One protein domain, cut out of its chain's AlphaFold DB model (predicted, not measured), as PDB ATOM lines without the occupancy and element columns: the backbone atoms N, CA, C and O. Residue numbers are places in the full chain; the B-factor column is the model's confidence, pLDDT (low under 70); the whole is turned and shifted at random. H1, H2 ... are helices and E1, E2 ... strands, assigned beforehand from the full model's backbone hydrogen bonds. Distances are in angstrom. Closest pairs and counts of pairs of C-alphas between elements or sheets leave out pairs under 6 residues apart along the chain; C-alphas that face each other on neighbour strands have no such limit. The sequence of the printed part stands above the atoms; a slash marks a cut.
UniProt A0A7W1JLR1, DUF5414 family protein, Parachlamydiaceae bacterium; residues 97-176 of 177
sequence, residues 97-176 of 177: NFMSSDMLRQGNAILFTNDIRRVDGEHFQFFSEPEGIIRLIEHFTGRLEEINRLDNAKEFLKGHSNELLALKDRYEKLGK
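This is residues 97 to 176 of the 177 residues of the protein "DUF5414 family protein" of Parachlamydiaceae bacterium (UniProt A0A7W1JLR1). A twisted antiparallel sheet, E1 - E2 - E3, leads into long helix H1; beyond short H2, H3 folds back apart from H1. Three named strands, a meander of successive neighbours, precede three named helices. The 80 printed residues, class mixed, are loose: radius of gyration of the C-alphas 15.6 A, spans 48 by 40 by 18 A.

E1 is residues 97 to 106, from C-alpha 97 (40.140, 23.711, 67.997); E2 109 to 118; E3 123 to 128; H1 130 to 149, 29.2 A long; H2 154 to 158; H3 161 to 175, to C-alpha 175 (33.694, 49.641, 55.643).

N 102 and O 113 of hairpin E1 and E2 are 2.9 A apart; likewise N 114 and O 126 of hairpin E2 and E3. H1 only grazes the sheet, with residues 130 to 136. Residues 144 to 148 alone touch H2; closest C-alphas Asn 148 and Lys 154, 4.5 A. Helix O i to N i+4 pairs are within hydrogen-bond range.

The printed part has no cut; residue 176 has pLDDT under 70.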
ATOM      1  N   ASN A  97      40.608  24.730  68.931       95.50
ATOM      2  CA  ASN A  97      40.140  23.711  67.997       95.50
ATOM      3  C   ASN A  97      38.857  24.152  67.285       95.50
ATOM      4  O   ASN A  97      38.679  23.906  66.096       95.50
ATOM      5  N   PHE A  98      37.955  24.810  68.012       95.94
ATOM      6  CA  PHE A  98      36.666  25.237  67.485       95.94
ATOM      7  C   PHE A  98      36.196  26.522  68.167       95.94
ATOM      8  O   PHE A  98      36.487  26.747  69.342       95.94
ATOM      9  N   MET A  99      35.464  27.354  67.429       96.56
ATOM     10  CA  MET A  99      34.794  28.540  67.953       96.56
ATOM     11  C   MET A  99      33.398  28.641  67.335       96.56
ATOM     12  O   MET A  99      33.245  28.478  66.123       96.56
ATOM     13  N   SER A 100      32.403  28.947  68.157       96.62
ATOM     14  CA  SER A 100      31.037  29.262  67.728       96.62
ATOM     15  C   SER A 100      30.561  30.551  68.378       96.62
ATOM     16  O   SER A 100      30.931  30.837  69.517       96.62
ATOM     17  N   SER A 101      29.728  31.306  67.664       97.31
ATOM     18  CA  SER A 101      29.208  32.589  68.132       97.31
ATOM     19  C   SER A 101      27.722  32.713  67.812       97.31
ATOM     20  O   SER A 101      27.336  32.611  66.648       97.31
ATOM     21  N   ASP A 102      26.915  33.005  68.827       96.69
ATOM     22  CA  ASP A 102      25.491  33.306  68.692       96.69
ATOM     23  C   ASP A 102      25.246  34.801  68.889       96.69
ATOM     24  O   ASP A 102      25.728  35.402  69.849       96.69
ATOM     25  N   MET A 103      24.480  35.418  67.990       96.44
ATOM     26  CA  MET A 103      24.089  36.821  68.115       96.44
ATOM     27  C   MET A 103      22.790  36.942  68.912       96.44
ATOM     28  O   MET A 103      21.752  36.400  68.532       96.44
ATOM     29  N   LEU A 104      22.837  37.732  69.976       94.00
ATOM     30  CA  LEU A 104      21.717  38.058  70.841       94.00
ATOM     31  C   LEU A 104      21.326  39.528  70.662       94.00
ATOM     32  O   LEU A 104      22.171  40.410  70.506       94.00
ATOM     33  N   ARG A 105      20.021  39.802  70.712       90.81
ATOM     34  CA  ARG A 105      19.481  41.166  70.775       90.81
ATOM     35  C   ARG A 105      18.781  41.356  72.108       90.81
ATOM     36  O   ARG A 105      17.795  40.677  72.381       90.81
ATOM     37  N   GLN A 106      19.279  42.285  72.918       86.38
ATOM     38  CA  GLN A 106      18.684  42.628  74.206       86.38
ATOM     39  C   GLN A 106      18.300  44.110  74.199       86.38
ATOM     40  O   GLN A 106      19.127  44.997  74.406       86.38
ATOM     41  N   GLY A 107      17.031  44.386  73.891       87.69
ATOM     42  CA  GLY A 107      16.562  45.749  73.633       87.69
ATOM     43  C   GLY A 107      17.266  46.353  72.414       87.69
ATOM     44  O   GLY A 107      17.199  45.791  71.323       87.69
ATOM     45  N   ASN A 108      17.961  47.476  72.619       87.31
ATOM     46  CA  ASN A 108      18.745  48.149  71.577       87.31
ATOM     47  C   ASN A 108      20.205  47.663  71.489       87.31
ATOM     48  O   ASN A 108      20.928  48.111  70.603       87.31
ATOM     49  N   ALA A 109      20.650  46.779  72.387       89.56
ATOM     50  CA  ALA A 109      22.013  46.257  72.378       89.56
ATOM     51  C   ALA A 109      22.128  44.999  71.501       89.56
ATOM     52  O   ALA A 109      21.255  44.124  71.520       89.56
ATOM     53  N   ILE A 110      23.234  44.906  70.758       94.25
ATOM     54  CA  ILE A 110      23.663  43.699  70.046       94.25
ATOM     55  C   ILE A 110      24.783  43.072  70.869       94.25
ATOM     56  O   ILE A 110      25.744  43.752  71.213       94.25
ATOM     57  N   LEU A 111      24.656  41.787  71.178       95.12
ATOM     58  CA  LEU A 111      25.646  41.018  71.923       95.12
ATOM     59  C   LEU A 111      25.960  39.730  71.169       95.12
ATOM     60  O   LEU A 111      25.125  39.208  70.434       95.12
ATOM     61  N   PHE A 112      27.151  39.198  71.386       96.75
ATOM     62  CA  PHE A 112      27.584  37.907  70.886       96.75
ATOM     63  C   PHE A 112      27.951  37.021  72.069       96.75
ATOM     64  O   PHE A 112      28.724  37.427  72.938       96.75
ATOM     65  N   THR A 113      27.406  35.814  72.098       97.06
ATOM     66  CA  THR A 113      27.850  34.745  72.988       97.06
ATOM     67  C   THR A 113      28.833  33.888  72.218       97.06
ATOM     68  O   THR A 113      28.453  33.269  71.232       97.06
ATOM     69  N   ASN A 114      30.087  33.863  72.650       97.38
ATOM     70  CA  ASN A 114      31.159  33.136  71.987       97.38
ATOM     71  C   ASN A 114      31.560  31.948  72.855       97.38
ATOM     72  O   ASN A 114      31.772  32.117  74.055       97.38
ATOM     73  N   ASP A 115      31.692  30.776  72.250       97.50
ATOM     74  CA  ASP A 115      32.226  29.570  72.878       97.50
ATOM     75  C   ASP A 115      33.480  29.136  72.121       97.50
ATOM     76  O   ASP A 115      33.451  28.967  70.899       97.50
ATOM     77  N   ILE A 116      34.589  28.999  72.845       97.31
ATOM     78  CA  ILE A 116      35.859  28.486  72.338       97.31
ATOM     79  C   ILE A 116      36.093  27.117  72.955       97.31
ATOM     80  O   ILE A 116      36.167  26.983  74.175       97.31
ATOM     81  N   ARG A 117      36.342  26.124  72.103       97.12
ATOM     82  CA  ARG A 117      36.776  24.793  72.513       97.12
ATOM     83  C   ARG A 117      38.223  24.548  72.110       97.12
ATOM     84  O   ARG A 117      38.601  24.774  70.957       97.12
ATOM     85  N   ARG A 118      39.029  24.056  73.048       96.75
ATOM     86  CA  ARG A 118      40.433  23.680  72.820       96.75
ATOM     87  C   ARG A 118      40.572  22.224  72.361       96.75
ATOM     88  O   ARG A 118      39.604  21.464  72.376       96.75
ATOM     89  N   VAL A 119      41.773  21.830  71.935       95.94
ATOM     90  CA  VAL A 119      42.078  20.443  71.519       95.94
ATOM     91  C   VAL A 119      41.922  19.451  72.677       95.94
ATOM     92  O   VAL A 119      41.450  18.339  72.457       95.94
ATOM     93  N   ASP A 120      42.262  19.850  73.904       94.69
ATOM     94  CA  ASP A 120      42.033  19.049  75.119       94.69
ATOM     95  C   ASP A 120      40.552  18.910  75.505       94.69
ATOM     96  O   ASP A 120      40.212  18.141  76.399       94.69
ATOM     97  N   GLY A 121      39.669  19.604  74.791       93.69
ATOM     98  CA  GLY A 121      38.237  19.563  75.007       93.69
ATOM     99  C   GLY A 121      37.744  20.552  76.051       93.69
ATOM    100  O   GLY A 121      36.537  20.603  76.216       93.69
ATOM    101  N   GLU A 122      38.602  21.346  76.696       95.12
ATOM    102  CA  GLU A 122      38.164  22.416  77.598       95.12
ATOM    103  C   GLU A 122      37.437  23.526  76.828       95.12
ATOM    104  O   GLU A 122      37.758  23.827  75.669       95.12
ATOM    105  N   HIS A 123      36.458  24.139  77.493       94.62
ATOM    106  CA  HIS A 123      35.550  25.123  76.911       94.62
ATOM    107  C   HIS A 123      35.647  26.448  77.663       94.62
ATOM    108  O   HIS A 123      35.702  26.472  78.894       94.62
ATOM    109  N   PHE A 124      35.623  27.557  76.932       96.19
ATOM    110  CA  PHE A 124      35.572  28.892  77.509       96.19
ATOM    111  C   PHE A 124      34.534  29.739  76.784       96.19
ATOM    112  O   PHE A 124      34.666  30.028  75.593       96.19
ATOM    113  N   GLN A 125      33.529  30.175  77.540       96.94
ATOM    114  CA  GLN A 125      32.469  31.037  77.046       96.94
ATOM    115  C   GLN A 125      32.707  32.488  77.468       96.94
ATOM    116  O   GLN A 125      33.011  32.765  78.629       96.94
ATOM    117  N   PHE A 126      32.512  33.425  76.540       96.31
ATOM    118  CA  PHE A 126      32.558  34.856  76.832       96.31
ATOM    119  C   PHE A 126      31.579  35.657  75.972       96.31
ATOM    120  O   PHE A 126      31.218  35.272  74.858       96.31
ATOM    121  N   PHE A 127      31.171  36.812  76.494       95.75
ATOM    122  CA  PHE A 127      30.287  37.743  75.802       95.75
ATOM    123  C   PHE A 127      31.082  38.893  75.195       95.75
ATOM    124  O   PHE A 127      32.068  39.350  75.775       95.75
ATOM    125  N   SER A 128      30.632  39.384  74.049       96.06
ATOM    126  CA  SER A 128      31.187  40.581  73.428       96.06
ATOM    127  C   SER A 128      30.105  41.416  72.758       96.06
ATOM    128  O   SER A 128      29.138  40.905  72.204       96.06
ATOM    129  N   GLU A 129      30.277  42.727  72.809       95.38
ATOM    130  CA  GLU A 129      29.548  43.701  71.995       95.38
ATOM    131  C   GLU A 129      30.334  43.993  70.698       95.38
ATOM    132  O   GLU A 129      31.511  43.609  70.606       95.38
ATOM    133  N   PRO A 130      29.739  44.642  69.678       93.94
ATOM    134  CA  PRO A 130      30.421  44.955  68.421       93.94
ATOM    135  C   PRO A 130      31.781  45.647  68.603       93.94
ATOM    136  O   PRO A 130      32.752  45.276  67.945       93.94
ATOM    137  N   GLU A 131      31.891  46.591  69.537       94.06
ATOM    138  CA  GLU A 131      33.138  47.281  69.876       94.06
ATOM    139  C   GLU A 131      34.193  46.309  70.426       94.06
ATOM    140  O   GLU A 131      35.373  46.402  70.084       94.06
ATOM    141  N   GLY A 132      33.771  45.341  71.243       94.62
ATOM    142  CA  GLY A 132      34.632  44.276  71.751       94.62
ATOM    143  C   GLY A 132      35.164  43.372  70.636       94.62
ATOM    144  O   GLY A 132      36.346  43.031  70.637       94.62
ATOM    145  N   ILE A 133      34.325  43.036  69.649       94.94
ATOM    146  CA  ILE A 133      34.741  42.264  68.467       94.94
ATOM    147  C   ILE A 133      35.788  43.025  67.647       94.94
ATOM    148  O   ILE A 133      36.795  42.436  67.257       94.94
ATOM    149  N   ILE A 134      35.596  44.330  67.432       93.94
ATOM    150  CA  ILE A 134      36.569  45.170  66.713       93.94
ATOM    151  C   ILE A 134      37.922  45.163  67.436       93.94
ATOM    152  O   ILE A 134      38.946  44.912  66.805       93.94
ATOM    153  N   ARG A 135      37.939  45.332  68.765       96.19
ATOM    154  CA  ARG A 135      39.184  45.285  69.555       96.19
ATOM    155  C   ARG A 135      39.891  43.930  69.476       96.19
ATOM    156  O   ARG A 135      41.119  43.884  69.432       96.19
ATOM    157  N   LEU A 136      39.143  42.823  69.453       95.88
ATOM    158  CA  LEU A 136      39.719  41.484  69.266       95.88
ATOM    159  C   LEU A 136      40.334  41.328  67.870       95.88
ATOM    160  O   LEU A 136      41.441  40.805  67.744       95.88
ATOM    161  N   ILE A 137      39.652  41.818  66.833       94.69
ATOM    162  CA  ILE A 137      40.163  41.842  65.459       94.69
ATOM    163  C   ILE A 137      41.470  42.636  65.376       94.69
ATOM    164  O   ILE A 137      42.450  42.143  64.811       94.69
ATOM    165  N   GLU A 138      41.508  43.838  65.952       94.69
ATOM    166  CA  GLU A 138      42.710  44.676  65.997       94.69
ATOM    167  C   GLU A 138      43.856  43.957  66.713       94.69
ATOM    168  O   GLU A 138      44.968  43.884  66.187       94.69
ATOM    169  N   HIS A 139      43.576  43.351  67.870       97.19
ATOM    170  CA  HIS A 139      44.564  42.593  68.628       97.19
ATOM    171  C   HIS A 139      45.169  41.447  67.806       97.19
ATOM    172  O   HIS A 139      46.393  41.341  67.703       97.19
ATOM    173  N   PHE A 140      44.335  40.597  67.197       95.62
ATOM    174  CA  PHE A 140      44.820  39.463  66.406       95.62
ATOM    175  C   PHE A 140      45.530  39.904  65.126       95.62
ATOM    176  O   PHE A 140      46.527  39.294  64.748       95.62
ATOM    177  N   THR A 141      45.086  40.992  64.498       93.81
ATOM    178  CA  THR A 141      45.787  41.582  63.349       93.81
ATOM    179  C   THR A 141      47.183  42.059  63.755       93.81
ATOM    180  O   THR A 141      48.158  41.712  63.092       93.81
ATOM    181  N   GLY A 142      47.314  42.739  64.899       95.25
ATOM    182  CA  GLY A 142      48.612  43.141  65.446       95.25
ATOM    183  C   GLY A 142      49.551  41.957  65.713       95.25
ATOM    184  O   GLY A 142      50.746  42.038  65.430       95.25
ATOM    185  N   ARG A 143      49.024  40.812  66.172       95.38
ATOM    186  CA  ARG A 143      49.813  39.573  66.312       95.38
ATOM    187  C   ARG A 143      50.316  39.042  64.962       95.38
ATOM    188  O   ARG A 143      51.454  38.586  64.882       95.38
ATOM    189  N   LEU A 144      49.522  39.131  63.892       94.00
ATOM    190  CA  LEU A 144      49.975  38.761  62.541       94.00
ATOM    191  C   LEU A 144      51.057  39.718  62.021       94.00
ATOM    192  O   LEU A 144      52.024  39.281  61.398       94.00
ATOM    193  N   GLU A 145      50.945  41.014  62.309       92.88
ATOM    194  CA  GLU A 145      51.985  41.986  61.957       92.88
ATOM    195  C   GLU A 145      53.311  41.706  62.672       92.88
ATOM    196  O   GLU A 145      54.375  41.832  62.065       92.88
ATOM    197  N   GLU A 146      53.266  41.300  63.942       94.00
ATOM    198  CA  GLU A 146      54.454  40.875  64.689       94.00
ATOM    199  C   GLU A 146      55.115  39.653  64.050       94.00
ATOM    200  O   GLU A 146      56.327  39.664  63.841       94.00
ATOM    201  N   ILE A 147      54.329  38.645  63.655       93.25
ATOM    202  CA  ILE A 147      54.831  37.469  62.925       93.25
ATOM    203  C   ILE A 147      55.532  37.889  61.625       93.25
ATOM    204  O   ILE A 147      56.598  37.365  61.307       93.25
ATOM    205  N   ASN A 148      54.988  38.865  60.894       90.06
ATOM    206  CA  ASN A 148      55.583  39.351  59.646       90.06
ATOM    207  C   ASN A 148      56.948  40.035  59.844       90.06
ATOM    208  O   ASN A 148      57.759  40.084  58.918       90.06
ATOM    209  N   ARG A 149      57.218  40.563  61.044       92.44
ATOM    210  CA  ARG A 149      58.507  41.181  61.396       92.44
ATOM    211  C   ARG A 149      59.568  40.154  61.797       92.44
ATOM    212  O   ARG A 149      60.739  40.512  61.879       92.44
ATOM    213  N   LEU A 150      59.182  38.902  62.047       92.56
ATOM    214  CA  LEU A 150      60.090  37.827  62.439       92.56
ATOM    215  C   LEU A 150      60.599  37.063  61.209       92.56
ATOM    216  O   LEU A 150      59.826  36.471  60.452       92.56
ATOM    217  N   ASP A 151      61.921  37.018  61.033       85.62
ATOM    218  CA  ASP A 151      62.552  36.404  59.858       85.62
ATOM    219  C   ASP A 151      62.242  34.914  59.684       85.62
ATOM    220  O   ASP A 151      62.131  34.439  58.555       85.62
ATOM    221  N   ASN A 152      62.060  34.191  60.787       83.31
ATOM    222  CA  ASN A 152      61.746  32.765  60.808       83.31
ATOM    223  C   ASN A 152      60.243  32.455  60.693       83.31
ATOM    224  O   ASN A 152      59.891  31.293  60.509       83.31
ATOM    225  N   ALA A 153      59.365  33.456  60.809       84.31
ATOM    226  CA  ALA A 153      57.916  33.251  60.848       84.31
ATOM    227  C   ALA A 153      57.169  33.947  59.697       84.31
ATOM    228  O   ALA A 153      56.043  33.571  59.384       84.31
ATOM    229  N   LYS A 154      57.801  34.887  58.982       87.75
ATOM    230  CA  LYS A 154      57.197  35.540  57.805       87.75
ATOM    231  C   LYS A 154      56.819  34.568  56.679       87.75
ATOM    232  O   LYS A 154      55.836  34.796  55.978       87.75
ATOM    233  N   GLU A 155      57.553  33.464  56.521       88.62
ATOM    234  CA  GLU A 155      57.230  32.421  55.532       88.62
ATOM    235  C   GLU A 155      55.891  31.731  55.837       88.62
ATOM    236  O   GLU A 155      55.157  31.380  54.913       88.62
ATOM    237  N   PHE A 156      55.511  31.626  57.117       89.19
ATOM    238  CA  PHE A 156      54.204  31.097  57.510       89.19
ATOM    239  C   PHE A 156      53.063  31.948  56.937       89.19
ATOM    240  O   PHE A 156      52.096  31.407  56.403       89.19
ATOM    241  N   LEU A 157      53.193  33.279  56.984       88.69
ATOM    242  CA  LEU A 157      52.180  34.194  56.445       88.69
ATOM    243  C   LEU A 157      52.135  34.180  54.916       88.69
ATOM    244  O   LEU A 157      51.053  34.271  54.342       88.69
ATOM    245  N   LYS A 158      53.281  34.011  54.244       87.81
ATOM    246  CA  LYS A 158      53.314  33.856  52.779       87.81
ATOM    247  C   LYS A 158      52.525  32.628  52.323       87.81
ATOM    248  O   LYS A 158      51.792  32.712  51.336       87.81
ATOM    249  N   GLY A 159      52.628  31.531  53.077       91.19
ATOM    250  CA  GLY A 159      51.857  30.307  52.851       91.19
ATOM    251  C   GLY A 159      50.338  30.478  52.976       91.19
ATOM    252  O   GLY A 159      49.609  29.678  52.403       91.19
ATOM    253  N   HIS A 160      49.870  31.538  53.647       92.69
ATOM    254  CA  HIS A 160      48.449  31.837  53.883       92.69
ATOM    255  C   HIS A 160      48.009  33.168  53.244       92.69
ATOM    256  O   HIS A 160      47.125  33.876  53.734       92.69
ATOM    257  N   SER A 161      48.674  33.574  52.159       89.88
ATOM    258  CA  SER A 161      48.418  34.863  51.502       89.88
ATOM    259  C   SER A 161      46.988  34.995  50.964       89.88
ATOM    260  O   SER A 161      46.414  36.082  51.029       89.88
ATOM    261  N   ASN A 162      46.382  33.902  50.497       94.25
ATOM    262  CA  ASN A 162      45.003  33.896  50.003       94.25
ATOM    263  C   ASN A 162      43.993  34.173  51.126       94.25
ATOM    264  O   ASN A 162      43.045  34.934  50.938       94.25
ATOM    265  N   GLU A 163      44.211  33.600  52.307       93.06
ATOM    266  CA  GLU A 163      43.392  33.807  53.498       93.06
ATOM    267  C   GLU A 163      43.493  35.255  53.985       93.06
ATOM    268  O   GLU A 163      42.479  35.871  54.317       93.06
ATOM    269  N   LEU A 164      44.701  35.830  53.961       92.19
ATOM    270  CA  LEU A 164      44.928  37.236  54.304       92.19
ATOM    271  C   LEU A 164      44.248  38.188  53.306       92.19
ATOM    272  O   LEU A 164      43.648  39.183  53.717       92.19
ATOM    273  N   LEU A 165      44.283  37.877  52.006       93.38
ATOM    274  CA  LEU A 165      43.559  38.639  50.982       93.38
ATOM    275  C   LEU A 165      42.041  38.546  51.180       93.38
ATOM    276  O   LEU A 165      41.354  39.567  51.161       93.38
ATOM    277  N   ALA A 166      41.516  37.351  51.459       93.12
ATOM    278  CA  ALA A 166      40.099  37.170  51.755       93.12
ATOM    279  C   ALA A 166      39.664  37.945  53.012       93.12
ATOM    280  O   ALA A 166      38.548  38.469  53.060       93.12
ATOM    281  N   LEU A 167      40.533  38.039  54.025       92.56
ATOM    282  CA  LEU A 167      40.284  38.834  55.225       92.56
ATOM    283  C   LEU A 167      40.209  40.332  54.900       92.56
ATOM    284  O   LEU A 167      39.258  41.001  55.308       92.56
ATOM    285  N   LYS A 168      41.160  40.836  54.104       92.00
ATOM    286  CA  LYS A 168      41.159  42.220  53.612       92.00
ATOM    287  C   LYS A 168      39.856  42.550  52.880       92.00
ATOM    288  O   LYS A 168      39.204  43.536  53.216       92.00
ATOM    289  N   ASP A 169      39.436  41.704  51.940       93.94
ATOM    290  CA  ASP A 169      38.207  41.918  51.166       93.94
ATOM    291  C   ASP A 169      36.957  41.972  52.056       93.94
ATOM    292  O   ASP A 169      36.034  42.752  51.803       93.94
ATOM    293  N   ARG A 170      36.903  41.149  53.113       92.06
ATOM    294  CA  ARG A 170      35.805  41.182  54.092       92.06
ATOM    295  C   ARG A 170      35.785  42.501  54.862       92.06
ATOM    296  O   ARG A 170      34.711  43.082  54.999       92.06
ATOM    297  N   TYR A 171      36.938  42.998  55.312       90.38
ATOM    298  CA  TYR A 171      37.015  44.289  56.002       90.38
ATOM    299  C   TYR A 171      36.637  45.461  55.099       90.38
ATOM    300  O   TYR A 171      35.863  46.323  55.511       90.38
ATOM    301  N   GLU A 172      37.095  45.470  53.846       91.31
ATOM    302  CA  GLU A 172      36.706  46.515  52.896       91.31
ATOM    303  C   GLU A 172      35.196  46.525  52.635       91.31
ATOM    304  O   GLU A 172      34.594  47.594  52.544       91.31
ATOM    305  N   LYS A 173      34.562  45.349  52.544       92.56
ATOM    306  CA  LYS A 173      33.102  45.242  52.395       92.56
ATOM    307  C   LYS A 173      32.344  45.755  53.619       92.56
ATOM    308  O   LYS A 173      31.289  46.348  53.441       92.56
ATOM    309  N   LEU A 174      32.866  45.552  54.830       88.25
ATOM    310  CA  LEU A 174      32.258  46.080  56.060       88.25
ATOM    311  C   LEU A 174      32.369  47.610  56.157       88.25
ATOM    312  O   LEU A 174      31.480  48.250  56.715       88.25
ATOM    313  N   GLY A 175      33.448  48.193  55.621       78.69
ATOM    314  CA  GLY A 175      33.694  49.641  55.643       78.69
ATOM    315  C   GLY A 175      33.031  50.432  54.510       78.69
ATOM    316  O   GLY A 175      32.874  51.648  54.626       78.69
ATOM    317  N   LYS A 176      32.635  49.773  53.414       69.06
ATOM    318  CA  LYS A 176      31.919  50.410  52.301       69.06
ATOM    319  C   LYS A 176      30.443  50.594  52.671       69.06
ATOM    320  O   LYS A 176      29.682  49.630  52.703       69.06
TER     321      LYS A 176